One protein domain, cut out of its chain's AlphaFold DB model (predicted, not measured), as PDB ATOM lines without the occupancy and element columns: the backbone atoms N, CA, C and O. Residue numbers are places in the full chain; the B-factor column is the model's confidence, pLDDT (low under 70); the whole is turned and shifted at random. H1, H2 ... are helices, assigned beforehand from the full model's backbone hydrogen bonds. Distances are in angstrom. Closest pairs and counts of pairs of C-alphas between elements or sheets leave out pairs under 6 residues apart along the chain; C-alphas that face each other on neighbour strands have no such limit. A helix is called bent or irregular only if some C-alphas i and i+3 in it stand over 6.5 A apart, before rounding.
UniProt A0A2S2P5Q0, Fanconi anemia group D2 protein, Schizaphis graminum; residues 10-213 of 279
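What this domain is: This is residues 10 to 213 of the 279 residues of the protein "Fanconi anemia group D2 protein" of Schizaphis graminum (UniProt A0A2S2P5Q0). Look first for H5, with 29 residues the longest helix by residues: it lies in the middle of an up-and-down bundle of six helices, H2, H3, H4, H5, H6 and H8, each running against the one before it. The helices form two layers, with H1, H3, H5 and H8 side by side in one and H2, H4 and H6 in the other; H1 packs on H3 at one edge, and the short H7 lies in the turn from H6 to H8. You have 204 printed residues with eight named helices, H1 to H8 in order, and no named strand; the class is all helix. The whole is compact, with a radius of gyration of the C-alphas of 17.4 A and spans of 53 by 43 by 27 A.

Where its parts are: Find C-alpha 117 at (222.117, 188.720, 325.024); from there H5 runs 38.0 A to residue 145, with a kink of 49 degrees near residue 133. Before it look for H4, residues 90 to 113, 35.0 A, and H3, residues 62 to 86, 36.2 A. H3 is irregular, its C-alphas 63 and 66 being 7.9 A apart, and H5 only just, its C-alphas 136 and 139 being 6.6 A apart. H2, residues 29 to 46, has a kink of 31 degrees near residue 39. H1, residues 10 to 24, begins at C-alpha 10, (206.705, 178.064, 316.190). After H5 come H6, residues 150 to 177, 40.5 A; H7, residues 180 to 183; and H8, residues 186 to 206, ending at C-alpha 206, (219.571, 228.317, 322.333).

How they stand to each other: Start at H5, which touches H4, opposite ways at a shallow tilt of 23 degrees; their closest C-alphas, Glu 90 and Val 141, are 6.2 A apart. With residues 118 to 130 alone H5 touches H3, closest at Lys 66 and Asn 119, C-alphas 4.8 A apart. H5 touches H8 the same way at 26 degrees, a shallow tilt, closest at the C-alphas of Gln 143 and Val 203, 5.8 A. H4 touches H2, the C-alphas of Glu 41 and Thr 110 being closest at 5.5 A. With residues 64 to 75 alone H3 touches H1, closest at the C-alphas of Lys 16 and Ile 67, 6.2 A. H6 touches H7 with residues 171 to 175 alone, closest at the C-alphas of Thr 174 and Leu 182, 6.5 A. H1 and H8 are apart. Every O i to N i+4 pair is within hydrogen-bond range in H1, H4, H6 and H8, against 10 of 14 in H2, 17 of 21 in H3 and 21 of 25 in H5; H7 is too short for such a pair.

The domain as a whole: The C-alphas of Lys 10 and Gly 208 are the two farthest apart, 55.2 A. The printed part has no cut, and its one long link is residues 47 to 61, between H2 and H3. Confidence is low, with pLDDT under 70, at residues 175 to 183 and 206 to 213.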
ATOM      1  N   LYS A  10     208.110 177.970 316.614       87.62
ATOM      2  CA  LYS A  10     206.705 178.064 316.190       87.62
ATOM      3  C   LYS A  10     205.787 178.540 317.322       87.62
ATOM      4  O   LYS A  10     204.910 179.365 317.090       87.62
ATOM      5  N   TYR A  11     206.027 178.059 318.541       87.75
ATOM      6  CA  TYR A  11     205.311 178.499 319.737       87.75
ATOM      7  C   TYR A  11     205.589 179.979 320.042       87.75
ATOM      8  O   TYR A  11     204.671 180.764 320.272       87.75
ATOM      9  N   ASN A  12     206.854 180.396 319.941       90.50
ATOM     10  CA  ASN A  12     207.251 181.796 320.089       90.50
ATOM     11  C   ASN A  12     206.574 182.716 319.055       90.50
ATOM     12  O   ASN A  12     206.147 183.819 319.399       90.50
ATOM     13  N   ASP A  13     206.436 182.265 317.807       91.00
ATOM     14  CA  ASP A  13     205.756 183.021 316.749       91.00
ATOM     15  C   ASP A  13     204.246 183.150 317.018       91.00
ATOM     16  O   ASP A  13     203.667 184.213 316.793       91.00
ATOM     17  N   GLN A  14     203.611 182.112 317.571       92.38
ATOM     18  CA  GLN A  14     202.207 182.160 317.994       92.38
ATOM     19  C   GLN A  14     201.991 183.106 319.181       92.38
ATOM     20  O   GLN A  14     201.042 183.888 319.164       92.38
ATOM     21  N   ILE A  15     202.883 183.091 320.180       93.25
ATOM     22  CA  ILE A  15     202.833 184.048 321.297       93.25
ATOM     23  C   ILE A  15     202.964 185.474 320.772       93.25
ATOM     24  O   ILE A  15     202.180 186.342 321.149       93.25
ATOM     25  N   LYS A  16     203.937 185.716 319.887       93.88
ATOM     26  CA  LYS A  16     204.130 187.021 319.255       93.88
ATOM     27  C   LYS A  16     202.843 187.488 318.575       93.88
ATOM     28  O   LYS A  16     202.394 188.597 318.842       93.88
ATOM     29  N   PHE A  17     202.242 186.635 317.747       93.50
ATOM     30  CA  PHE A  17     201.005 186.943 317.033       93.50
ATOM     31  C   PHE A  17     199.842 187.255 317.987       93.50
ATOM     32  O   PHE A  17     199.125 188.233 317.790       93.50
ATOM     33  N   LEU A  18     199.691 186.472 319.058       94.31
ATOM     34  CA  LEU A  18     198.661 186.697 320.070       94.31
ATOM     35  C   LEU A  18     198.843 188.043 320.787       94.31
ATOM     36  O   LEU A  18     197.868 188.769 320.969       94.31
ATOM     37  N   LEU A  19     200.076 188.392 321.169       94.44
ATOM     38  CA  LEU A  19     200.375 189.678 321.807       94.44
ATOM     39  C   LEU A  19     200.142 190.862 320.858       94.44
ATOM     40  O   LEU A  19     199.619 191.891 321.282       94.44
ATOM     41  N   GLU A  20     200.507 190.711 319.584       93.75
ATOM     42  CA  GLU A  20     200.266 191.722 318.552       93.75
ATOM     43  C   GLU A  20     198.761 191.968 318.372       93.75
ATOM     44  O   GLU A  20     198.335 193.122 318.407       93.75
ATOM     45  N   ILE A  21     197.940 190.913 318.286       93.50
ATOM     46  CA  ILE A  21     196.473 191.043 318.236       93.50
ATOM     47  C   ILE A  21     195.939 191.701 319.507       93.50
ATOM     48  O   ILE A  21     195.156 192.646 319.425       93.50
ATOM     49  N   TYR A  22     196.374 191.232 320.679       93.31
ATOM     50  CA  TYR A  22     195.927 191.771 321.960       93.31
ATOM     51  C   TYR A  22     196.130 193.289 322.024       93.31
ATOM     52  O   TYR A  22     195.191 194.025 322.325       93.31
ATOM     53  N   LEU A  23     197.321 193.779 321.674       93.31
ATOM     54  CA  LEU A  23     197.608 195.214 321.654       93.31
ATOM     55  C   LEU A  23     196.865 195.946 320.527       93.31
ATOM     56  O   LEU A  23     196.450 197.087 320.713       93.31
ATOM     57  N   GLN A  24     196.646 195.308 319.375       90.50
ATOM     58  CA  GLN A  24     195.874 195.891 318.274       90.50
ATOM     59  C   GLN A  24     194.399 196.122 318.618       90.50
ATOM     60  O   GLN A  24     193.819 197.075 318.102       90.50
ATOM     61  N   CYS A  25     193.811 195.304 319.494       91.50
ATOM     62  CA  CYS A  25     192.422 195.454 319.932       91.50
ATOM     63  C   CYS A  25     192.181 196.672 320.843       91.50
ATOM     64  O   CYS A  25     191.027 197.038 321.061       91.50
ATOM     65  N   HIS A  26     193.229 197.306 321.376       91.31
ATOM     66  CA  HIS A  26     193.087 198.477 322.240       91.31
ATOM     67  C   HIS A  26     193.023 199.768 321.413       91.31
ATOM     68  O   HIS A  26     193.839 199.995 320.516       91.31
ATOM     69  N   THR A  27     192.067 200.643 321.738       89.25
ATOM     70  CA  THR A  27     191.898 201.952 321.081       89.25
ATOM     71  C   THR A  27     193.106 202.860 321.312       89.25
ATOM     72  O   THR A  27     193.648 203.424 320.356       89.25
ATOM     73  N   ASP A  28     193.539 202.954 322.571       92.81
ATOM     74  CA  ASP A  28     194.718 203.696 323.013       92.81
ATOM     75  C   ASP A  28     195.844 202.710 323.351       92.81
ATOM     76  O   ASP A  28     195.935 202.149 324.448       92.81
ATOM     77  N   LYS A  29     196.674 202.445 322.342       95.62
ATOM     78  CA  LYS A  29     197.779 201.491 322.444       95.62
ATOM     79  C   LYS A  29     198.903 202.032 323.321       95.62
ATOM     80  O   LYS A  29     199.507 201.255 324.053       95.62
ATOM     81  N   LEU A  30     199.185 203.334 323.251       95.81
ATOM     82  CA  LEU A  30     200.280 203.947 323.994       95.81
ATOM     83  C   LEU A  30     200.000 203.910 325.494       95.81
ATOM     84  O   LEU A  30     200.837 203.429 326.257       95.81
ATOM     85  N   LYS A  31     198.788 204.297 325.909       95.94
ATOM     86  CA  LYS A  31     198.350 204.145 327.298       95.94
ATOM     87  C   LYS A  31     198.417 202.691 327.749       95.94
ATOM     88  O   LYS A  31     198.890 202.416 328.849       95.94
ATOM     89  N   LYS A  32     198.013 201.747 326.890       96.25
ATOM     90  CA  LYS A  32     198.086 200.330 327.249       96.25
ATOM     91  C   LYS A  32     199.519 199.847 327.472       96.25
ATOM     92  O   LYS A  32     199.749 199.011 328.344       96.25
ATOM     93  N   LEU A  33     200.478 200.366 326.708       97.31
ATOM     94  CA  LEU A  33     201.895 200.070 326.908       97.31
ATOM     95  C   LEU A  33     202.430 200.660 328.214       97.31
ATOM     96  O   LEU A  33     203.198 199.977 328.880       97.31
ATOM     97  N   VAL A  34     202.005 201.869 328.597       96.94
ATOM     98  CA  VAL A  34     202.342 202.470 329.902       96.94
ATOM     99  C   VAL A  34     201.858 201.569 331.039       96.94
ATOM    100  O   VAL A  34     202.666 201.130 331.850       96.94
ATOM    101  N   GLU A  35     200.578 201.182 331.025       95.38
ATOM    102  CA  GLU A  35     200.031 200.234 332.007       95.38
ATOM    103  C   GLU A  35     200.808 198.911 332.015       95.38
ATOM    104  O   GLU A  35     201.040 198.335 333.072       95.38
ATOM    105  N   MET A  36     201.193 198.416 330.832       95.50
ATOM    106  CA  MET A  36     201.929 197.162 330.686       95.50
ATOM    107  C   MET A  36     203.303 197.210 331.351       95.50
ATOM    108  O   MET A  36     203.672 196.261 332.037       95.50
ATOM    109  N   VAL A  37     204.068 198.282 331.144       95.81
ATOM    110  CA  VAL A  37     205.422 198.373 331.704       95.81
ATOM    111  C   VAL A  37     205.438 198.621 333.211       95.81
ATOM    112  O   VAL A  37     206.403 198.219 333.857       95.81
ATOM    113  N   ASP A  38     204.381 199.221 333.767       93.94
ATOM    114  CA  ASP A  38     204.272 199.498 335.202       93.94
ATOM    115  C   ASP A  38     204.238 198.209 336.030       93.94
ATOM    116  O   ASP A  38     205.051 198.036 336.936       93.94
ATOM    117  N   TRP A  39     203.364 197.257 335.684       93.25
ATOM    118  CA  TRP A  39     203.338 195.964 336.383       93.25
ATOM    119  C   TRP A  39     204.478 195.036 335.948       93.25
ATOM    120  O   TRP A  39     204.899 194.170 336.720       93.25
ATOM    121  N   LEU A  40     205.007 195.193 334.727       93.50
ATOM    122  CA  LEU A  40     206.088 194.344 334.221       93.50
ATOM    123  C   LEU A  40     207.349 194.474 335.074       93.50
ATOM    124  O   LEU A  40     208.018 193.476 335.338       93.50
ATOM    125  N   GLU A  41     207.668 195.693 335.511       86.94
ATOM    126  CA  GLU A  41     208.846 195.944 336.332       86.94
ATOM    127  C   GLU A  41     208.821 195.154 337.654       86.94
ATOM    128  O   GLU A  41     209.871 194.672 338.101       86.94
ATOM    129  N   GLU A  42     207.641 195.025 338.264       88.00
ATOM    130  CA  GLU A  42     207.430 194.303 339.519       88.00
ATOM    131  C   GLU A  42     207.457 192.788 339.312       88.00
ATOM    132  O   GLU A  42     208.146 192.069 340.037       88.00
ATOM    133  N   GLU A  43     206.744 192.282 338.301       91.94
ATOM    134  CA  GLU A  43     206.651 190.838 338.054       91.94
ATOM    135  C   GLU A  43     208.000 190.210 337.695       91.94
ATOM    136  O   GLU A  43     208.271 189.055 338.026       91.94
ATOM    137  N   VAL A  44     208.868 190.990 337.058       90.50
ATOM    138  CA  VAL A  44     210.187 190.549 336.620       90.50
ATOM    139  C   VAL A  44     211.175 190.350 337.778       90.50
ATOM    140  O   VAL A  44     212.139 189.596 337.623       90.50
ATOM    141  N   LEU A  45     210.944 190.957 338.948       86.06
ATOM    142  CA  LEU A  45     211.811 190.776 340.121       86.06
ATOM    143  C   LEU A  45     211.834 189.324 340.620       86.06
ATOM    144  O   LEU A  45     212.850 188.882 341.141       86.06
ATOM    145  N   GLY A  46     210.741 188.579 340.434       80.12
ATOM    146  CA  GLY A  46     210.616 187.189 340.882       80.12
ATOM    147  C   GLY A  46     211.041 186.134 339.856       80.12
ATOM    148  O   GLY A  46     210.770 184.959 340.074       80.12
ATOM    149  N   MET A  47     211.628 186.530 338.718       87.31
ATOM    150  CA  MET A  47     211.989 185.612 337.628       87.31
ATOM    151  C   MET A  47     213.484 185.266 337.646       87.31
ATOM    152  O   MET A  47     214.322 185.950 337.041       87.31
ATOM    153  N   GLU A  48     213.828 184.152 338.283       85.44
ATOM    154  CA  GLU A  48     215.201 183.670 338.443       85.44
ATOM    155  C   GLU A  48     215.544 182.583 337.419       85.44
ATOM    156  O   GLU A  48     216.554 182.675 336.711       85.44
ATOM    157  N   THR A  49     214.671 181.590 337.265       86.62
ATOM    158  CA  THR A  49     214.876 180.419 336.412       86.62
ATOM    159  C   THR A  49     214.364 180.639 334.987       86.62
ATOM    160  O   THR A  49     213.499 181.471 334.715       86.62
ATOM    161  N   LYS A  50     214.879 179.859 334.025       84.12
ATOM    162  CA  LYS A  50     214.466 179.950 332.607       84.12
ATOM    163  C   LYS A  50     212.976 179.651 332.386       84.12
ATOM    164  O   LYS A  50     212.418 180.096 331.380       84.12
ATOM    165  N   THR A  51     212.374 178.877 333.285       85.44
ATOM    166  CA  THR A  51     210.975 178.436 333.235       85.44
ATOM    167  C   THR A  51     210.022 179.370 333.965       85.44
ATOM    168  O   THR A  51     208.814 179.254 333.757       85.44
ATOM    169  N   ASP A  52     210.547 180.291 334.779       89.94
ATOM    170  CA  ASP A  52     209.730 181.284 335.467       89.94
ATOM    171  C   ASP A  52     208.983 182.131 334.447       89.94
ATOM    172  O   ASP A  52     209.487 182.411 333.352       89.94
ATOM    173  N   LYS A  53     207.763 182.513 334.817       91.38
ATOM    174  CA  LYS A  53     206.792 183.163 333.945       91.38
ATOM    175  C   LYS A  53     206.206 184.395 334.606       91.38
ATOM    176  O   LYS A  53     206.097 184.450 335.831       91.38
ATOM    177  N   LEU A  54     205.773 185.338 333.780       91.62
ATOM    178  CA  LEU A  54     204.977 186.471 334.237       91.62
ATOM    179  C   LEU A  54     203.637 185.981 334.805       91.62
ATOM    180  O   LEU A  54     203.073 184.985 334.340       91.62
ATOM    181  N   LYS A  55     203.118 186.684 335.813       90.12
ATOM    182  CA  LYS A  55     201.814 186.381 336.417       90.12
ATOM    183  C   LYS A  55     200.695 186.844 335.491       90.12
ATOM    184  O   LYS A  55     199.765 186.083 335.240       90.12
ATOM    185  N   THR A  56     200.825 188.051 334.940       91.25
ATOM    186  CA  THR A  56     199.831 188.635 334.029       91.25
ATOM    187  C   THR A  56     199.865 187.983 332.645       91.25
ATOM    188  O   THR A  56     198.825 187.807 332.012       91.25
ATOM    189  N   LEU A  57     201.048 187.558 332.184       90.62
ATOM    190  CA  LEU A  57     201.235 186.876 330.897       90.62
ATOM    191  C   LEU A  57     201.966 185.530 331.067       90.62
ATOM    192  O   LEU A  57     203.145 185.432 330.732       90.62
ATOM    193  N   PRO A  58     201.285 184.457 331.515       90.44
ATOM    194  CA  PRO A  58     201.926 183.165 331.800       90.44
ATOM    195  C   PRO A  58     202.619 182.489 330.606       90.44
ATOM    196  O   PRO A  58     203.410 181.565 330.797       90.44
ATOM    197  N   THR A  59     202.318 182.917 329.376       89.81
ATOM    198  CA  THR A  59     202.982 182.471 328.138       89.81
ATOM    199  C   THR A  59     204.376 183.080 327.954       89.81
ATOM    200  O   THR A  59     205.191 182.553 327.191       89.81
ATOM    201  N   ILE A  60     204.669 184.170 328.666       92.19
ATOM    202  CA  ILE A  60     205.973 184.822 328.688       92.19
ATOM    203  C   ILE A  60     206.786 184.268 329.848       92.19
ATOM    204  O   ILE A  60     206.535 184.548 331.019       92.19
ATOM    205  N   LYS A  61     207.785 183.478 329.474       91.56
ATOM    206  CA  LYS A  61     208.811 182.901 330.333       91.56
ATOM    207  C   LYS A  61     210.112 183.689 330.194       91.56
ATOM    208  O   LYS A  61     210.356 184.338 329.175       91.56
ATOM    209  N   LYS A  62     211.025 183.550 331.155       90.19
ATOM    210  CA  LYS A  62     212.356 184.185 331.082       90.19
ATOM    211  C   LYS A  62     213.093 183.850 329.778       90.19
ATOM    212  O   LYS A  62     213.676 184.726 329.145       90.19
ATOM    213  N   ILE A  63     213.003 182.598 329.314       89.62
ATOM    214  CA  ILE A  63     213.657 182.133 328.077       89.62
ATOM    215  C   ILE A  63     213.130 182.789 326.786       89.62
ATOM    216  O   ILE A  63     213.860 182.874 325.796       89.62
ATOM    217  N   ASN A  64     211.874 183.244 326.770       91.81
ATOM    218  CA  ASN A  64     211.234 183.827 325.587       91.81
ATOM    219  C   ASN A  64     210.898 185.322 325.764       91.81
ATOM    220  O   ASN A  64     210.259 185.914 324.896       91.81
ATOM    221  N   PHE A  65     211.410 185.951 326.826       93.56
ATOM    222  CA  PHE A  65     211.143 187.339 327.208       93.56
ATOM    223  C   PHE A  65     211.425 188.363 326.094       93.56
ATOM    224  O   PHE A  65     210.689 189.335 325.921       93.56
ATOM    225  N   LYS A  66     212.423 188.086 325.247       93.62
ATOM    226  CA  LYS A  66     212.751 188.865 324.040       93.62
ATOM    227  C   LYS A  66     211.558 189.106 323.107       93.62
ATOM    228  O   LYS A  66     211.530 190.111 322.400       93.62
ATOM    229  N   ILE A  67     210.577 188.200 323.091       95.00
ATOM    230  CA  ILE A  67     209.354 188.336 322.288       95.00
ATOM    231  C   ILE A  67     208.517 189.498 322.804       95.00
ATOM    232  O   ILE A  67     208.091 190.331 322.008       95.00
ATOM    233  N   LEU A  68     208.331 189.583 324.124       95.94
ATOM    234  CA  LEU A  68     207.574 190.657 324.754       95.94
ATOM    235  C   LEU A  68     208.232 192.013 324.477       95.94
ATOM    236  O   LEU A  68     207.561 192.920 323.994       95.94
ATOM    237  N   ILE A  69     209.554 192.119 324.666       95.56
ATOM    238  CA  ILE A  69     210.314 193.345 324.358       95.56
ATOM    239  C   ILE A  69     210.101 193.753 322.895       95.56
ATOM    240  O   ILE A  69     209.798 194.910 322.609       95.56
ATOM    241  N   LYS A  70     210.216 192.803 321.957       95.31
ATOM    242  CA  LYS A  70     210.031 193.076 320.525       95.31
ATOM    243  C   LYS A  70     208.635 193.624 320.224       95.31
ATOM    244  O   LYS A  70     208.513 194.592 319.478       95.31
ATOM    245  N   VAL A  71     207.597 192.999 320.778       96.81
ATOM    246  CA  VAL A  71     206.204 193.401 320.543       96.81
ATOM    247  C   VAL A  71     205.915 194.775 321.152       96.81
ATOM    248  O   VAL A  71     205.303 195.608 320.483       96.81
ATOM    249  N   ILE A  72     206.401 195.038 322.371       96.88
ATOM    250  CA  ILE A  72     206.269 196.342 323.036       96.88
ATOM    251  C   ILE A  72     206.926 197.437 322.194       96.88
ATOM    252  O   ILE A  72     206.263 198.414 321.867       96.88
ATOM    253  N   LEU A  73     208.185 197.267 321.777       96.88
ATOM    254  CA  LEU A  73     208.912 198.292 321.014       96.88
ATOM    255  C   LEU A  73     208.285 198.569 319.641       96.88
ATOM    256  O   LEU A  73     208.192 199.724 319.225       96.88
ATOM    257  N   ASN A  74     207.823 197.529 318.945       96.25
ATOM    258  CA  ASN A  74     207.143 197.696 317.660       96.25
ATOM    259  C   ASN A  74     205.810 198.436 317.824       96.25
ATOM    260  O   ASN A  74     205.538 199.395 317.101       96.25
ATOM    261  N   THR A  75     205.008 198.032 318.812       96.94
ATOM    262  CA  THR A  75     203.716 198.667 319.100       96.94
ATOM    263  C   THR A  75     203.915 200.105 319.579       96.94
ATOM    264  O   THR A  75     203.132 200.989 319.233       96.94
ATOM    265  N   LEU A  76     204.988 200.372 320.327       97.88
ATOM    266  CA  LEU A  76     205.358 201.709 320.773       97.88
ATOM    267  C   LEU A  76     205.643 202.625 319.583       97.88
ATOM    268  O   LEU A  76     205.072 203.704 319.480       97.88
ATOM    269  N   LEU A  77     206.473 202.176 318.641       97.25
ATOM    270  CA  LEU A  77     206.781 202.956 317.446       97.25
ATOM    271  C   LEU A  77     205.526 203.257 316.613       97.25
ATOM    272  O   LEU A  77     205.364 204.371 316.116       97.25
ATOM    273  N   GLU A  78     204.650 202.268 316.434       96.12
ATOM    274  CA  GLU A  78     203.405 202.434 315.681       96.12
ATOM    275  C   GLU A  78     202.423 203.382 316.374       96.12
ATOM    276  O   GLU A  78     201.840 204.243 315.713       96.12
ATOM    277  N   SER A  79     202.255 203.241 317.691       96.81
ATOM    278  CA  SER A  79     201.372 204.099 318.489       96.81
ATOM    279  C   SER A  79     201.861 205.540 318.509       96.81
ATOM    280  O   SER A  79     201.105 206.425 318.133       96.81
ATOM    281  N   VAL A  80     203.151 205.779 318.765       97.69
ATOM    282  CA  VAL A  80     203.743 207.126 318.717       97.69
ATOM    283  C   VAL A  80     203.534 207.778 317.351       97.69
ATOM    284  O   VAL A  80     203.066 208.908 317.274       97.69
ATOM    285  N   LYS A  81     203.796 207.066 316.246       97.12
ATOM    286  CA  LYS A  81     203.561 207.608 314.893       97.12
ATOM    287  C   LYS A  81     202.098 207.953 314.629       97.12
ATOM    288  O   LYS A  81     201.823 208.886 313.877       97.12
ATOM    289  N   LYS A  82     201.165 207.161 315.157       96.31
ATOM    290  CA  LYS A  82     199.728 207.403 315.012       96.31
ATOM    291  C   LYS A  82     199.308 208.614 315.845       96.31
ATOM    292  O   LYS A  82     198.653 209.506 315.317       96.31
ATOM    293  N   ASP A  83     199.720 208.657 317.103       96.69
ATOM    294  CA  ASP A  83     199.256 209.649 318.066       96.69
ATOM    295  C   ASP A  83     199.886 211.023 317.792       96.69
ATOM    296  O   ASP A  83     199.194 212.031 317.872       96.69
ATOM    297  N   LEU A  84     201.137 211.086 317.310       96.62
ATOM    298  CA  LEU A  84     201.748 212.337 316.826       96.62
ATOM    299  C   LEU A  84     201.015 212.940 315.618       96.62
ATOM    300  O   LEU A  84     200.963 214.163 315.481       96.62
ATOM    301  N   LYS A  85     200.444 212.102 314.741       95.81
ATOM    302  CA  LYS A  85     199.626 212.563 313.605       95.81
ATOM    303  C   LYS A  85     198.246 213.049 314.038       95.81
ATOM    304  O   LYS A  85     197.672 213.883 313.349       95.81
ATOM    305  N   ALA A  86     197.713 212.486 315.118       96.12
ATOM    306  CA  ALA A  86     196.422 212.863 315.679       96.12
ATOM    307  C   ALA A  86     196.514 214.056 316.646       96.12
ATOM    308  O   ALA A  86     195.499 214.679 316.924       96.12
ATOM    309  N   ALA A  87     197.708 214.364 317.156       96.00
ATOM    310  CA  ALA A  87     197.947 215.464 318.079       96.00
ATOM    311  C   ALA A  87     197.609 216.827 317.449       96.00
ATOM    312  O   ALA A  87     198.142 217.185 316.395       96.00
ATOM    313  N   GLU A  88     196.760 217.596 318.131       95.00
ATOM    314  CA  GLU A  88     196.272 218.902 317.667       95.00
ATOM    315  C   GLU A  88     197.189 220.051 318.105       95.00
ATOM    316  O   GLU A  88     197.232 221.101 317.462       95.00
ATOM    317  N   SER A  89     197.959 219.848 319.176       94.88
ATOM    318  CA  SER A  89     198.885 220.838 319.719       94.88
ATOM    319  C   SER A  89     200.288 220.277 319.965       94.88
ATOM    320  O   SER A  89     200.506 219.071 320.096       94.88
ATOM    321  N   GLU A  90     201.270 221.173 320.093       92.19
ATOM    322  CA  GLU A  90     202.624 220.791 320.513       92.19
ATOM    323  C   GLU A  90     202.630 220.185 321.929       92.19
ATOM    324  O   GLU A  90     203.448 219.311 322.212       92.19
ATOM    325  N   LEU A  91     201.700 220.589 322.808       94.31
ATOM    326  CA  LEU A  91     201.555 219.995 324.143       94.31
ATOM    327  C   LEU A  91     201.108 218.532 324.060       94.31
ATOM    328  O   LEU A  91     201.680 217.689 324.748       94.31
ATOM    329  N   ASP A  92     200.162 218.207 323.177       96.19
ATOM    330  CA  ASP A  92     199.737 216.817 322.958       96.19
ATOM    331  C   ASP A  92     200.902 215.971 322.439       96.19
ATOM    332  O   ASP A  92     201.145 214.861 322.914       96.19
ATOM    333  N   ARG A  93     201.706 216.529 321.522       97.06
ATOM    334  CA  ARG A  93     202.927 215.874 321.034       97.06
ATOM    335  C   ARG A  93     203.941 215.639 322.150       97.06
ATOM    336  O   ARG A  93     204.572 214.582 322.181       97.06
ATOM    337  N   LEU A  94     204.095 216.584 323.080       96.38
ATOM    338  CA  LEU A  94     204.961 216.408 324.246       96.38
ATOM    339  C   LEU A  94     204.465 215.274 325.150       96.38
ATOM    340  O   LEU A  94     205.283 214.476 325.598       96.38
ATOM    341  N   ILE A  95     203.153 215.155 325.377       97.06
ATOM    342  CA  ILE A  95     202.554 214.071 326.177       97.06
ATOM    343  C   ILE A  95     202.792 212.701 325.524       97.06
ATOM    344  O   ILE A  95     203.148 211.734 326.208       97.06
ATOM    345  N   VAL A  96     202.665 212.616 324.195       98.12
ATOM    346  CA  VAL A  96     203.002 211.400 323.438       98.12
ATOM    347  C   VAL A  96     204.472 211.029 323.657       98.12
ATOM    348  O   VAL A  96     204.779 209.879 323.978       98.12
ATOM    349  N   TRP A  97     205.386 211.998 323.563       98.00
ATOM    350  CA  TRP A  97     206.811 211.755 323.796       98.00
ATOM    351  C   TRP A  97     207.149 211.406 325.246       98.00
ATOM    352  O   TRP A  97     207.967 210.515 325.467       98.00
ATOM    353  N   GLN A  98     206.507 212.036 326.230       97.12
ATOM    354  CA  GLN A  98     206.651 211.676 327.643       97.12
ATOM    355  C   GLN A  98     206.297 210.207 327.870       97.12
ATOM    356  O   GLN A  98     207.083 209.471 328.464       97.12
ATOM    357  N   SER A  99     205.155 209.769 327.338       98.00
ATOM    358  CA  SER A  99     204.703 208.381 327.449       98.00
ATOM    359  C   SER A  99     205.663 207.426 326.736       98.00
ATOM    360  O   SER A  99     206.018 206.379 327.272       98.00
ATOM    361  N   ALA A 100     206.153 207.806 325.553       98.12
ATOM    362  CA  ALA A 100     207.078 206.981 324.789       98.12
ATOM    363  C   ALA A 100     208.426 206.772 325.487       98.12
ATOM    364  O   ALA A 100     208.926 205.647 325.570       98.12
ATOM    365  N   ILE A 101     209.003 207.855 326.007       97.62
ATOM    366  CA  ILE A 101     210.266 207.817 326.743       97.62
ATOM    367  C   ILE A 101     210.096 207.078 328.071       97.62
ATOM    368  O   ILE A 101     210.963 206.284 328.427       97.62
ATOM    369  N   TYR A 102     208.961 207.245 328.752       97.25
ATOM    370  CA  TYR A 102     208.645 206.484 329.960       97.25
ATOM    371  C   TYR A 102     208.615 204.969 329.706       97.25
ATOM    372  O   TYR A 102     209.287 204.211 330.406       97.25
ATOM    373  N   VAL A 103     207.909 204.520 328.660       97.81
ATOM    374  CA  VAL A 103     207.858 203.094 328.287       97.81
ATOM    375  C   VAL A 103     209.261 202.553 328.016       97.81
ATOM    376  O   VAL A 103     209.631 201.497 328.525       97.81
ATOM    377  N   MET A 104     210.074 203.285 327.253       97.31
ATOM    378  CA  MET A 104     211.455 202.889 326.960       97.31
ATOM    379  C   MET A 104     212.320 202.786 328.217       97.31
ATOM    380  O   MET A 104     213.062 201.817 328.369       97.31
ATOM    381  N   GLU A 105     212.220 203.754 329.126       95.69
ATOM    382  CA  GLU A 105     212.956 203.763 330.391       95.69
ATOM    383  C   GLU A 105     212.582 202.560 331.270       95.69
ATOM    384  O   GLU A 105     213.467 201.860 331.771       95.69
ATOM    385  N   LYS A 106     211.287 202.253 331.402       95.69
ATOM    386  CA  LYS A 106     210.822 201.070 332.140       95.69
ATOM    387  C   LYS A 106     211.290 199.765 331.506       95.69
ATOM    388  O   LYS A 106     211.694 198.839 332.213       95.69
ATOM    389  N   ILE A 107     211.332 199.692 330.176       95.69
ATOM    390  CA  ILE A 107     211.915 198.543 329.475       95.69
ATOM    391  C   ILE A 107     213.417 198.426 329.760       95.69
ATOM    392  O   ILE A 107     213.886 197.318 330.013       95.69
ATOM    393  N   VAL A 108     214.168 199.530 329.815       94.62
ATOM    394  CA  VAL A 108     215.580 199.509 330.239       94.62
ATOM    395  C   VAL A 108     215.725 198.935 331.650       94.62
ATOM    396  O   VAL A 108     216.539 198.035 331.858       94.62
ATOM    397  N   GLN A 109     214.926 199.408 332.611       93.38
ATOM    398  CA  GLN A 109     214.936 198.903 333.993       93.38
ATOM    399  C   GLN A 109     214.612 197.404 334.051       93.38
ATOM    400  O   GLN A 109     215.262 196.644 334.768       93.38
ATOM    401  N   THR A 110     213.662 196.962 333.230       93.12
ATOM    402  CA  THR A 110     213.257 195.559 333.124       93.12
ATOM    403  C   THR A 110     214.363 194.680 332.535       93.12
ATOM    404  O   THR A 110     214.661 193.610 333.067       93.12
ATOM    405  N   ILE A 111     215.019 195.128 331.462       92.19
ATOM    406  CA  ILE A 111     216.101 194.377 330.810       92.19
ATOM    407  C   ILE A 111     217.319 194.265 331.722       92.19
ATOM    408  O   ILE A 111     217.933 193.206 331.755       92.19
ATOM    409  N   LYS A 112     217.638 195.306 332.503       90.50
ATOM    410  CA  LYS A 112     218.718 195.242 333.501       90.50
ATOM    411  C   LYS A 112     218.505 194.118 334.522       90.50
ATOM    412  O   LYS A 112     219.472 193.501 334.948       90.50
ATOM    413  N   LYS A 113     217.250 193.839 334.896       89.19
ATOM    414  CA  LYS A 113     216.885 192.733 335.801       89.19
ATOM    415  C   LYS A 113     216.889 191.373 335.089       89.19
ATOM    416  O   LYS A 113     217.166 190.351 335.708       89.19
ATOM    417  N   GLN A 114     216.582 191.350 333.793       86.00
ATOM    418  CA  GLN A 114     216.528 190.141 332.958       86.00
ATOM    419  C   GLN A 114     217.616 190.175 331.895       86.00
ATOM    420  O   GLN A 114     217.333 190.122 330.689       86.00
ATOM    421  N   ASP A 115     218.861 190.278 332.358       82.69
ATOM    422  CA  ASP A 115     219.998 190.391 331.463       82.69
ATOM    423  C   ASP A 115     220.137 189.115 330.626       82.69
ATOM    424  O   ASP A 115     220.305 187.997 331.119       82.69
ATOM    425  N   SER A 116     219.986 189.288 329.318       87.56
ATOM    426  CA  SER A 116     220.288 188.254 328.348       87.56
ATOM    427  C   SER A 116     220.667 188.899 327.027       87.56
ATOM    428  O   SER A 116     220.057 189.878 326.589       87.56
ATOM    429  N   ARG A 117     221.636 188.287 326.343       86.81
ATOM    430  CA  ARG A 117     222.117 188.720 325.024       86.81
ATOM    431  C   ARG A 117     220.973 189.026 324.051       86.81
ATOM    432  O   ARG A 117     220.991 190.042 323.361       86.81
ATOM    433  N   ASP A 118     219.977 188.147 323.997       88.25
ATOM    434  CA  ASP A 118     218.862 188.292 323.066       88.25
ATOM    435  C   ASP A 118     217.949 189.476 323.423       88.25
ATOM    436  O   ASP A 118     217.467 190.162 322.519       88.25
ATOM    437  N   ASN A 119     217.731 189.743 324.717       91.69
ATOM    438  CA  ASN A 119     216.963 190.905 325.173       91.69
ATOM    439  C   ASN A 119     217.673 192.209 324.786       91.69
ATOM    440  O   ASN A 119     217.039 193.104 324.227       91.69
ATOM    441  N   LEU A 120     218.992 192.285 325.012       90.88
ATOM    442  CA  LEU A 120     219.815 193.443 324.646       90.88
ATOM    443  C   LEU A 120     219.767 193.711 323.135       90.88
ATOM    444  O   LEU A 120     219.508 194.836 322.709       90.88
ATOM    445  N   LEU A 121     219.947 192.671 322.314       88.44
ATOM    446  CA  LEU A 121     219.923 192.782 320.852       88.44
ATOM    447  C   LEU A 121     218.577 193.267 320.314       88.44
ATOM    448  O   LEU A 121     218.538 194.143 319.446       88.44
ATOM    449  N   ILE A 122     217.475 192.702 320.807       91.31
ATOM    450  CA  ILE A 122     216.136 193.132 320.398       91.31
ATOM    451  C   ILE A 122     215.877 194.575 320.830       91.31
ATOM    452  O   ILE A 122     215.339 195.350 320.037       91.31
ATOM    453  N   PHE A 123     216.302 194.951 322.038       94.00
ATOM    454  CA  PHE A 123     216.129 196.305 322.545       94.00
ATOM    455  C   PHE A 123     216.882 197.343 321.718       94.00
ATOM    456  O   PHE A 123     216.267 198.303 321.255       94.00
ATOM    457  N   VAL A 124     218.177 197.137 321.457       90.62
ATOM    458  CA  VAL A 124     218.974 198.071 320.644       90.62
ATOM    459  C   VAL A 124     218.368 198.214 319.248       90.62
ATOM    460  O   VAL A 124     218.143 199.333 318.789       90.62
ATOM    461  N   LYS A 125     218.017 197.100 318.589       89.81
ATOM    462  CA  LYS A 125     217.406 197.126 317.250       89.81
ATOM    463  C   LYS A 125     216.070 197.868 317.218       89.81
ATOM    464  O   LYS A 125     215.847 198.655 316.299       89.81
ATOM    465  N   GLY A 126     215.196 197.632 318.197       89.50
ATOM    466  CA  GLY A 126     213.905 198.319 318.291       89.50
ATOM    467  C   GLY A 126     214.044 199.808 318.622       89.50
ATOM    468  O   GLY A 126     213.312 200.632 318.077       89.50
ATOM    469  N   SER A 127     215.038 200.167 319.437       93.25
ATOM    470  CA  SER A 127     215.291 201.549 319.866       93.25
ATOM    471  C   SER A 127     215.724 202.461 318.720       93.25
ATOM    472  O   SER A 127     215.335 203.625 318.698       93.25
ATOM    473  N   ILE A 128     216.484 201.946 317.742       90.88
ATOM    474  CA  ILE A 128     217.011 202.728 316.607       90.88
ATOM    475  C   ILE A 128     215.909 203.546 315.925       90.88
ATOM    476  O   ILE A 128     216.075 204.741 315.693       90.88
ATOM    477  N   LEU A 129     214.780 202.918 315.587       92.56
ATOM    478  CA  LEU A 129     213.718 203.586 314.831       92.56
ATOM    479  C   LEU A 129     212.990 204.642 315.664       92.56
ATOM    480  O   LEU A 129     212.635 205.693 315.130       92.56
ATOM    481  N   LEU A 130     212.792 204.379 316.956       95.62
ATOM    482  CA  LEU A 130     212.145 205.324 317.859       95.62
ATOM    483  C   LEU A 130     213.047 206.533 318.138       95.62
ATOM    484  O   LEU A 130     212.582 207.665 318.072       95.62
ATOM    485  N   LEU A 131     214.344 206.309 318.366       95.50
ATOM    486  CA  LEU A 131     215.318 207.381 318.578       95.50
ATOM    487  C   LEU A 131     215.504 208.244 317.327       95.50
ATOM    488  O   LEU A 131     215.585 209.464 317.444       95.50
ATOM    489  N   LYS A 132     215.490 207.649 316.123       94.12
ATOM    490  CA  LYS A 132     215.457 208.421 314.866       94.12
ATOM    491  C   LYS A 132     214.218 209.301 314.769       94.12
ATOM    492  O   LYS A 132     214.328 210.457 314.371       94.12
ATOM    493  N   LEU A 133     213.052 208.766 315.132       96.00
ATOM    494  CA  LEU A 133     211.807 209.531 315.125       96.00
ATOM    495  C   LEU A 133     211.853 210.674 316.149       96.00
ATOM    496  O   LEU A 133     211.482 211.798 315.824       96.00
ATOM    497  N   PHE A 134     212.376 210.421 317.351       96.38
ATOM    498  CA  PHE A 134     212.557 211.453 318.372       96.38
ATOM    499  C   PHE A 134     213.529 212.543 317.908       96.38
ATOM    500  O   PHE A 134     213.253 213.730 318.051       96.38
ATOM    501  N   LEU A 135     214.646 212.163 317.283       93.38
ATOM    502  CA  LEU A 135     215.611 213.111 316.730       93.38
ATOM    503  C   LEU A 135     214.990 214.001 315.639       93.38
ATOM    504  O   LEU A 135     215.361 215.174 315.523       93.38
ATOM    505  N   ALA A 136     214.087 213.444 314.828       93.31
ATOM    506  CA  ALA A 136     213.433 214.142 313.725       93.31
ATOM    507  C   ALA A 136     212.299 215.067 314.192       93.31
ATOM    508  O   ALA A 136     212.255 216.223 313.783       93.31
ATOM    509  N   GLU A 137     211.405 214.575 315.052       94.19
ATOM    510  CA  GLU A 137     210.176 215.280 315.440       94.19
ATOM    511  C   GLU A 137     210.185 215.706 316.915       94.19
ATOM    512  O   GLU A 137     209.846 216.844 317.239       94.19
ATOM    513  N   GLY A 138     210.626 214.826 317.817       92.44
ATOM    514  CA  GLY A 138     210.644 215.078 319.263       92.44
ATOM    515  C   GLY A 138     211.555 216.226 319.682       92.44
ATOM    516  O   GLY A 138     211.183 217.011 320.557       92.44
ATOM    517  N   MET A 139     212.705 216.399 319.023       91.12
ATOM    518  CA  MET A 139     213.584 217.524 319.341       91.12
ATOM    519  C   MET A 139     212.983 218.878 318.987       91.12
ATOM    520  O   MET A 139     213.180 219.826 319.744       91.12
ATOM    521  N   THR A 140     212.221 218.969 317.899       90.88
ATOM    522  CA  THR A 140     211.520 220.203 317.522       90.88
ATOM    523  C   THR A 140     210.464 220.559 318.570       90.88
ATOM    524  O   THR A 140     210.413 221.698 319.025       90.88
ATOM    525  N   VAL A 141     209.700 219.567 319.046       92.19
ATOM    526  CA  VAL A 141     208.726 219.754 320.138       92.19
ATOM    527  C   VAL A 141     209.421 220.237 321.414       92.19
ATOM    528  O   VAL A 141     208.973 221.191 322.052       92.19
ATOM    529  N   CYS A 142     210.557 219.624 321.769       88.19
ATOM    530  CA  CYS A 142     211.349 220.045 322.923       88.19
ATOM    531  C   CYS A 142     211.841 221.490 322.776       88.19
ATOM    532  O   CYS A 142     211.751 222.243 323.738       88.19
ATOM    533  N   GLN A 143     212.321 221.890 321.593       87.00
ATOM    534  CA  GLN A 143     212.764 223.262 321.314       87.00
ATOM    535  C   GLN A 143     211.631 224.275 321.476       87.00
ATOM    536  O   GLN A 143     211.809 225.276 322.167       87.00
ATOM    537  N   ASN A 144     210.469 223.994 320.885       87.06
ATOM    538  CA  ASN A 144     209.313 224.889 320.899       87.06
ATOM    539  C   ASN A 144     208.757 225.098 322.311       87.06
ATOM    540  O   ASN A 144     208.359 226.204 322.678       87.06
ATOM    541  N   LEU A 145     208.729 224.034 323.117       86.81
ATOM    542  CA  LEU A 145     208.115 224.056 324.441       86.81
ATOM    543  C   LEU A 145     209.100 224.323 325.576       86.81
ATOM    544  O   LEU A 145     208.653 224.508 326.708       86.81
ATOM    545  N   PHE A 146     210.410 224.385 325.317       82.19
ATOM    546  CA  PHE A 146     211.417 224.498 326.376       82.19
ATOM    547  C   PHE A 146     211.184 225.708 327.290       82.19
ATOM    548  O   PHE A 146     211.279 225.579 328.508       82.19
ATOM    549  N   LYS A 147     210.820 226.869 326.729       76.75
ATOM    550  CA  LYS A 147     210.574 228.104 327.500       76.75
ATOM    551  C   LYS A 147     209.239 228.110 328.247       76.75
ATOM    552  O   LYS A 147     209.097 228.819 329.232       76.75
ATOM    553  N   VAL A 148     208.259 227.337 327.775       81.31
ATOM    554  CA  VAL A 148     206.884 227.339 328.309       81.31
ATOM    555  C   VAL A 148     206.676 226.212 329.323       81.31
ATOM    556  O   VAL A 148     205.980 226.379 330.320       81.31
ATOM    557  N   ARG A 149     207.285 225.048 329.080       83.00
ATOM    558  CA  ARG A 149     207.145 223.811 329.861       83.00
ATOM    559  C   ARG A 149     208.513 223.228 330.226       83.00
ATOM    560  O   ARG A 149     208.745 222.027 330.099       83.00
ATOM    561  N   THR A 150     209.425 224.068 330.715       83.12
ATOM    562  CA  THR A 150     210.832 223.709 330.982       83.12
ATOM    563  C   THR A 150     210.989 222.447 331.823       83.12
ATOM    564  O   THR A 150     211.779 221.575 331.470       83.12
ATOM    565  N   LYS A 151     210.221 222.307 332.912       85.31
ATOM    566  CA  LYS A 151     210.303 221.142 333.812       85.31
ATOM    567  C   LYS A 151     209.939 219.837 333.107       85.31
ATOM    568  O   LYS A 151     210.620 218.828 333.269       85.31
ATOM    569  N   GLU A 152     208.877 219.869 332.312       86.38
ATOM    570  CA  GLU A 152     208.372 218.710 331.581       86.38
ATOM    571  C   GLU A 152     209.329 218.293 330.466       86.38
ATOM    572  O   GLU A 152     209.684 217.119 330.369       86.38
ATOM    573  N   VAL A 153     209.815 219.256 329.680       88.56
ATOM    574  CA  VAL A 153     210.810 219.000 328.631       88.56
ATOM    575  C   VAL A 153     212.118 218.495 329.243       88.56
ATOM    576  O   VAL A 153     212.668 217.498 328.783       88.56
ATOM    577  N   SER A 154     212.582 219.102 330.338       85.69
ATOM    578  CA  SER A 154     213.792 218.658 331.042       85.69
ATOM    579  C   SER A 154     213.663 217.226 331.556       85.69
ATOM    580  O   SER A 154     214.618 216.460 331.462       85.69
ATOM    581  N   LYS A 155     212.487 216.828 332.059       88.62
ATOM    582  CA  LYS A 155     212.229 215.445 332.479       88.62
ATOM    583  C   LYS A 155     212.326 214.473 331.301       88.62
ATOM    584  O   LYS A 155     212.987 213.449 331.424       88.62
ATOM    585  N   VAL A 156     211.733 214.810 330.152       91.56
ATOM    586  CA  VAL A 156     211.847 213.992 328.929       91.56
ATOM    587  C   VAL A 156     213.311 213.820 328.525       91.56
ATOM    588  O   VAL A 156     213.746 212.699 328.271       91.56
ATOM    589  N   LEU A 157     214.087 214.907 328.515       89.88
ATOM    590  CA  LEU A 157     215.501 214.870 328.138       89.88
ATOM    591  C   LEU A 157     216.351 214.069 329.135       89.88
ATOM    592  O   LEU A 157     217.190 213.279 328.709       89.88
ATOM    593  N   LYS A 158     216.105 214.201 330.444       88.31
ATOM    594  CA  LYS A 158     216.777 213.397 331.482       88.31
ATOM    595  C   LYS A 158     216.475 211.905 331.325       88.31
ATOM    596  O   LYS A 158     217.391 211.087 331.343       88.31
ATOM    597  N   ASN A 159     215.219 211.534 331.093       89.31
ATOM    598  CA  ASN A 159     214.853 210.126 330.920       89.31
ATOM    599  C   ASN A 159     215.400 209.564 329.594       89.31
ATOM    600  O   ASN A 159     215.859 208.422 329.538       89.31
ATOM    601  N   LEU A 160     215.453 210.386 328.539       91.38
ATOM    602  CA  LEU A 160     216.119 210.032 327.285       91.38
ATOM    603  C   LEU A 160     217.611 209.738 327.501       91.38
ATOM    604  O   LEU A 160     218.112 208.767 326.940       91.38
ATOM    605  N   GLN A 161     218.305 210.516 328.340       86.75
ATOM    606  CA  GLN A 161     219.715 210.276 328.671       86.75
ATOM    607  C   GLN A 161     219.941 208.915 329.342       86.75
ATOM    608  O   GLN A 161     220.924 208.237 329.045       86.75
ATOM    609  N   VAL A 162     219.029 208.479 330.219       89.50
ATOM    610  CA  VAL A 162     219.101 207.143 330.839       89.50
ATOM    611  C   VAL A 162     219.065 206.049 329.767       89.50
ATOM    612  O   VAL A 162     219.853 205.099 329.818       89.50
ATOM    613  N   ILE A 163     218.189 206.200 328.770       92.00
ATOM    614  CA  ILE A 163     218.040 205.254 327.659       92.00
ATOM    615  C   ILE A 163     219.286 205.260 326.765       92.00
ATOM    616  O   ILE A 163     219.836 204.197 326.476       92.00
ATOM    617  N   THR A 164     219.758 206.437 326.342       90.56
ATOM    618  CA  THR A 164     220.915 206.564 325.441       90.56
ATOM    619  C   THR A 164     222.204 206.069 326.090       90.56
ATOM    620  O   THR A 164     222.943 205.312 325.460       90.56
ATOM    621  N   ARG A 165     222.438 206.383 327.373       88.50
ATOM    622  CA  ARG A 165     223.575 205.857 328.149       88.50
ATOM    623  C   ARG A 165     223.532 204.335 328.249       88.50
ATOM    624  O   ARG A 165     224.557 203.680 328.085       88.50
ATOM    625  N   TYR A 166     222.358 203.755 328.494       90.69
ATOM    626  CA  TYR A 166     222.235 202.302 328.554       90.69
ATOM    627  C   TYR A 166     222.558 201.642 327.208       90.69
ATOM    628  O   TYR A 166     223.301 200.663 327.166       90.69
ATOM    629  N   ILE A 167     222.074 202.209 326.100       89.56
ATOM    630  CA  ILE A 167     222.403 201.729 324.753       89.56
ATOM    631  C   ILE A 167     223.908 201.846 324.478       89.56
ATOM    632  O   ILE A 167     224.490 200.897 323.953       89.56
ATOM    633  N   GLN A 168     224.554 202.949 324.868       85.50
ATOM    634  CA  GLN A 168     226.003 203.114 324.717       85.50
ATOM    635  C   GLN A 168     226.777 202.040 325.491       85.50
ATOM    636  O   GLN A 168     227.686 201.418 324.942       85.50
ATOM    637  N   ASN A 169     226.372 201.747 326.730       87.06
ATOM    638  CA  ASN A 169     226.986 200.687 327.530       87.06
ATOM    639  C   ASN A 169     226.869 199.316 326.843       87.06
ATOM    640  O   ASN A 169     227.847 198.570 326.789       87.06
ATOM    641  N   ILE A 170     225.708 199.002 326.252       85.38
ATOM    642  CA  ILE A 170     225.522 197.771 325.463       85.38
ATOM    643  C   ILE A 170     226.446 197.760 324.238       85.38
ATOM    644  O   ILE A 170     227.043 196.730 323.914       85.38
ATOM    645  N   CYS A 171     226.579 198.895 323.549       81.44
ATOM    646  CA  CYS A 171     227.447 199.032 322.380       81.44
ATOM    647  C   CYS A 171     228.923 198.802 322.731       81.44
ATOM    648  O   CYS A 171     229.635 198.111 321.999       81.44
ATOM    649  N   ASN A 172     229.370 199.326 323.871       80.56
ATOM    650  CA  ASN A 172     230.730 199.144 324.376       80.56
ATOM    651  C   ASN A 172     230.981 197.687 324.782       80.56
ATOM    652  O   ASN A 172     231.962 197.090 324.346       80.56
ATOM    653  N   TYR A 173     230.046 197.071 325.514       79.12
ATOM    654  CA  TYR A 173     230.106 195.648 325.859       79.12
ATOM    655  C   TYR A 173     230.187 194.754 324.608       79.12
ATOM    656  O   TYR A 173     231.005 193.842 324.523       79.12
ATOM    657  N   THR A 174     229.394 195.066 323.583       72.62
ATOM    658  CA  THR A 174     229.402 194.349 322.299       72.62
ATOM    659  C   THR A 174     230.765 194.399 321.607       72.62
ATOM    660  O   THR A 174     231.202 193.379 321.067       72.62
ATOM    661  N   LYS A 175     231.430 195.566 321.608       62.09
ATOM    662  CA  LYS A 175     232.763 195.765 321.003       62.09
ATOM    663  C   LYS A 175     233.780 194.791 321.615       62.09
ATOM    664  O   LYS A 175     234.562 194.196 320.881       62.09
ATOM    665  N   VAL A 176     233.703 194.573 322.930       59.84
ATOM    666  CA  VAL A 176     234.575 193.649 323.677       59.84
ATOM    667  C   VAL A 176     234.249 192.182 323.369       59.84
ATOM    668  O   VAL A 176     235.150 191.370 323.177       59.84
ATOM    669  N   VAL A 177     232.961 191.841 323.263       64.06
ATOM    670  CA  VAL A 177     232.492 190.451 323.092       64.06
ATOM    671  C   VAL A 177     232.512 189.974 321.624       64.06
ATOM    672  O   VAL A 177     232.304 188.791 321.359       64.06
ATOM    673  N   LYS A 178     232.807 190.856 320.653       61.94
ATOM    674  CA  LYS A 178     232.858 190.560 319.201       61.94
ATOM    675  C   LYS A 178     231.577 189.906 318.661       61.94
ATOM    676  O   LYS A 178     231.607 189.011 317.816       61.94
ATOM    677  N   ASP A 179     230.419 190.353 319.138       68.19
ATOM    678  CA  ASP A 179     229.139 189.833 318.662       68.19
ATOM    679  C   ASP A 179     228.779 190.426 317.292       68.19
ATOM    680  O   ASP A 179     228.373 191.585 317.188       68.19
ATOM    681  N   ASN A 180     228.874 189.620 316.232       69.69
ATOM    682  CA  ASN A 180     228.596 190.037 314.852       69.69
ATOM    683  C   ASN A 180     227.173 190.602 314.643       69.69
ATOM    684  O   ASN A 180     226.978 191.514 313.840       69.69
ATOM    685  N   ALA A 181     226.162 190.092 315.358       68.44
ATOM    686  CA  ALA A 181     224.769 190.498 315.149       68.44
ATOM    687  C   ALA A 181     224.454 191.877 315.745       68.44
ATOM    688  O   ALA A 181     223.599 192.593 315.214       68.44
ATOM    689  N   LEU A 182     225.128 192.223 316.845       66.56
ATOM    690  CA  LEU A 182     225.087 193.543 317.472       66.56
ATOM    691  C   LEU A 182     226.059 194.512 316.775       66.56
ATOM    692  O   LEU A 182     225.705 195.670 316.572       66.56
ATOM    693  N   SER A 183     227.226 194.028 316.326       69.56
ATOM    694  CA  SER A 183     228.267 194.831 315.660       69.56
ATOM    695  C   SER A 183     227.754 195.552 314.413       69.56
ATOM    696  O   SER A 183     228.021 196.736 314.233       69.56
ATOM    697  N   ASN A 184     226.914 194.892 313.611       74.94
ATOM    698  CA  ASN A 184     226.303 195.500 312.423       74.94
ATOM    699  C   ASN A 184     225.346 196.664 312.744       74.94
ATOM    700  O   ASN A 184     225.052 197.485 311.878       74.94
ATOM    701  N   CYS A 185     224.822 196.735 313.972       72.81
ATOM    702  CA  CYS A 185     223.942 197.818 314.405       72.81
ATOM    703  C   CYS A 185     224.708 198.997 315.025       72.81
ATOM    704  O   CYS A 185     224.133 200.084 315.105       72.81
ATOM    705  N   LEU A 186     225.977 198.807 315.417       75.88
ATOM    706  CA  LEU A 186     226.786 199.805 316.130       75.88
ATOM    707  C   LEU A 186     226.954 201.130 315.373       75.88
ATOM    708  O   LEU A 186     226.713 202.166 315.990       75.88
ATOM    709  N   PRO A 187     227.304 201.155 314.069       78.19
ATOM    710  CA  PRO A 187     227.549 202.428 313.387       78.19
ATOM    711  C   PRO A 187     226.288 203.295 313.323       78.19
ATOM    712  O   PRO A 187     226.317 204.493 313.574       78.19
ATOM    713  N   ASN A 188     225.147 202.662 313.037       81.56
ATOM    714  CA  ASN A 188     223.868 203.350 312.912       81.56
ATOM    715  C   ASN A 188     223.383 203.885 314.263       81.56
ATOM    716  O   ASN A 188     222.888 205.004 314.321       81.56
ATOM    717  N   ILE A 189     223.512 203.107 315.346       84.56
ATOM    718  CA  ILE A 189     223.072 203.576 316.664       84.56
ATOM    719  C   ILE A 189     223.986 204.676 317.210       84.56
ATOM    720  O   ILE A 189     223.450 205.681 317.662       84.56
ATOM    721  N   ARG A 190     225.317 204.564 317.087       83.94
ATOM    722  CA  ARG A 190     226.263 205.595 317.554       83.94
ATOM    723  C   ARG A 190     226.002 206.956 316.917       83.94
ATOM    724  O   ARG A 190     225.731 207.905 317.643       83.94
ATOM    725  N   GLY A 191     225.874 207.009 315.588       85.75
ATOM    726  CA  GLY A 191     225.564 208.267 314.903       85.75
ATOM    727  C   GLY A 191     224.220 208.888 315.320       85.75
ATOM    728  O   GLY A 191     224.078 210.108 315.343       85.75
ATOM    729  N   ILE A 192     223.217 208.079 315.697       88.00
ATOM    730  CA  ILE A 192     221.953 208.606 316.249       88.00
ATOM    731  C   ILE A 192     222.169 209.175 317.653       88.00
ATOM    732  O   ILE A 192     221.597 210.216 317.971       88.00
ATOM    733  N   LEU A 193     222.950 208.493 318.495       86.81
ATOM    734  CA  LEU A 193     223.238 208.935 319.859       86.81
ATOM    735  C   LEU A 193     224.035 210.245 319.857       86.81
ATOM    736  O   LEU A 193     223.632 211.184 320.537       86.81
ATOM    737  N   GLU A 194     225.082 210.345 319.039       87.00
ATOM    738  CA  GLU A 194     225.872 211.568 318.836       87.00
ATOM    739  C   GLU A 194     224.986 212.726 318.360       87.00
ATOM    740  O   GLU A 194     224.944 213.795 318.975       87.00
ATOM    741  N   ALA A 195     224.176 212.499 317.319       88.31
ATOM    742  CA  ALA A 195     223.262 213.516 316.807       88.31
ATOM    743  C   ALA A 195     222.225 213.960 317.854       88.31
ATOM    744  O   ALA A 195     221.872 215.141 317.913       88.31
ATOM    745  N   LEU A 196     221.737 213.038 318.693       86.75
ATOM    746  CA  LEU A 196     220.848 213.366 319.808       86.75
ATOM    747  C   LEU A 196     221.558 214.236 320.845       86.75
ATOM    748  O   LEU A 196     220.998 215.255 321.242       86.75
ATOM    749  N   ILE A 197     222.782 213.883 321.246       81.88
ATOM    750  CA  ILE A 197     223.579 214.658 322.210       81.88
ATOM    751  C   ILE A 197     223.792 216.082 321.692       81.88
ATOM    752  O   ILE A 197     223.497 217.043 322.405       81.88
ATOM    753  N   LEU A 198     224.217 216.228 320.436       84.31
ATOM    754  CA  LEU A 198     224.433 217.533 319.808       84.31
ATOM    755  C   LEU A 198     223.144 218.356 319.740       84.31
ATOM    756  O   LEU A 198     223.141 219.534 320.100       84.31
ATOM    757  N   LYS A 199     222.016 217.751 319.339       84.75
ATOM    758  CA  LYS A 199     220.736 218.469 319.320       84.75
ATOM    759  C   LYS A 199     220.304 218.896 320.716       84.75
ATOM    760  O   LYS A 199     219.866 220.030 320.863       84.75
ATOM    761  N   VAL A 200     220.432 218.037 321.727       84.25
ATOM    762  CA  VAL A 200     220.070 218.371 323.113       84.25
ATOM    763  C   VAL A 200     220.938 219.511 323.645       84.25
ATOM    764  O   VAL A 200     220.382 220.470 324.180       84.25
ATOM    765  N   LYS A 201     222.262 219.469 323.420       78.50
ATOM    766  CA  LYS A 201     223.180 220.577 323.745       78.50
ATOM    767  C   LYS A 201     222.703 221.882 323.091       78.50
ATOM    768  O   LYS A 201     222.520 222.885 323.778       78.50
ATOM    769  N   ASN A 202     222.375 221.843 321.798       80.19
ATOM    770  CA  ASN A 202     221.868 223.012 321.075       80.19
ATOM    771  C   ASN A 202     220.545 223.550 321.647       80.19
ATOM    772  O   ASN A 202     220.376 224.762 321.721       80.19
ATOM    773  N   VAL A 203     219.607 222.690 322.072       78.00
ATOM    774  CA  VAL A 203     218.346 223.142 322.699       78.00
ATOM    775  C   VAL A 203     218.603 223.895 323.993       78.00
ATOM    776  O   VAL A 203     217.971 224.926 324.219       78.00
ATOM    777  N   ILE A 204     219.514 223.395 324.826       72.31
ATOM    778  CA  ILE A 204     219.836 224.007 326.118       72.31
ATOM    779  C   ILE A 204     220.469 225.388 325.900       72.31
ATOM    780  O   ILE A 204     219.994 226.372 326.466       72.31
ATOM    781  N   VAL A 205     221.465 225.476 325.009       74.81
ATOM    782  CA  VAL A 205     222.177 226.727 324.695       74.81
ATOM    783  C   VAL A 205     221.241 227.768 324.072       74.81
ATOM    784  O   VAL A 205     221.173 228.901 324.542       74.81
ATOM    785  N   MET A 206     220.458 227.389 323.055       69.00
ATOM    786  CA  MET A 206     219.571 228.317 322.333       69.00
ATOM    787  C   MET A 206     218.439 228.886 323.192       69.00
ATOM    788  O   MET A 206     217.893 229.948 322.885       69.00
ATOM    789  N   ASN A 207     218.049 228.186 324.258       65.56
ATOM    790  CA  ASN A 207     216.984 228.645 325.141       65.56
ATOM    791  C   ASN A 207     217.481 229.502 326.311       65.56
ATOM    792  O   ASN A 207     216.647 229.958 327.089       65.56
ATOM    793  N   GLY A 208     218.790 229.777 326.404       54.06
ATOM    794  CA  GLY A 208     219.362 230.651 327.434       54.06
ATOM    795  C   GLY A 208     219.171 230.118 328.855       54.06
ATOM    796  O   GLY A 208     219.201 230.880 329.811       54.06
ATOM    797  N   CYS A 209     218.922 228.816 328.997       51.94
ATOM    798  CA  CYS A 209     218.664 228.178 330.278       51.94
ATOM    799  C   CYS A 209     219.929 227.501 330.797       51.94
ATOM    800  O   CYS A 209     219.994 226.276 330.888       51.94
ATOM    801  N   THR A 210     220.907 228.310 331.189       47.12
ATOM    802  CA  THR A 210     221.929 227.889 332.158       47.12
ATOM    803  C   THR A 210     221.320 227.662 333.548       47.12
ATOM    804  O   THR A 210     221.866 226.902 334.331       47.12
ATOM    805  N   ASP A 211     220.133 228.208 333.839       41.44
ATOM    806  CA  ASP A 211     219.502 228.115 335.169       41.44
ATOM    807  C   ASP A 211     218.678 226.832 335.404       41.44
ATOM    808  O   ASP A 211     218.431 226.440 336.541       41.44
ATOM    809  N   ALA A 212     218.280 226.098 334.355       42.28
ATOM    810  CA  ALA A 212     217.660 224.768 334.515       42.28
ATOM    811  C   ALA A 212     218.677 223.691 334.966       42.28
ATOM    812  O   ALA A 212     218.297 222.577 335.341       42.28
ATOM    813  N   LEU A 213     219.959 224.060 334.943       42.44
ATOM    814  CA  LEU A 213     221.105 223.340 335.487       42.44
ATOM    815  C   LEU A 213     221.133 223.385 337.031       42.44
ATOM    816  O   LEU A 213     221.668 222.479 337.658       42.44
TER     817      LEU A 213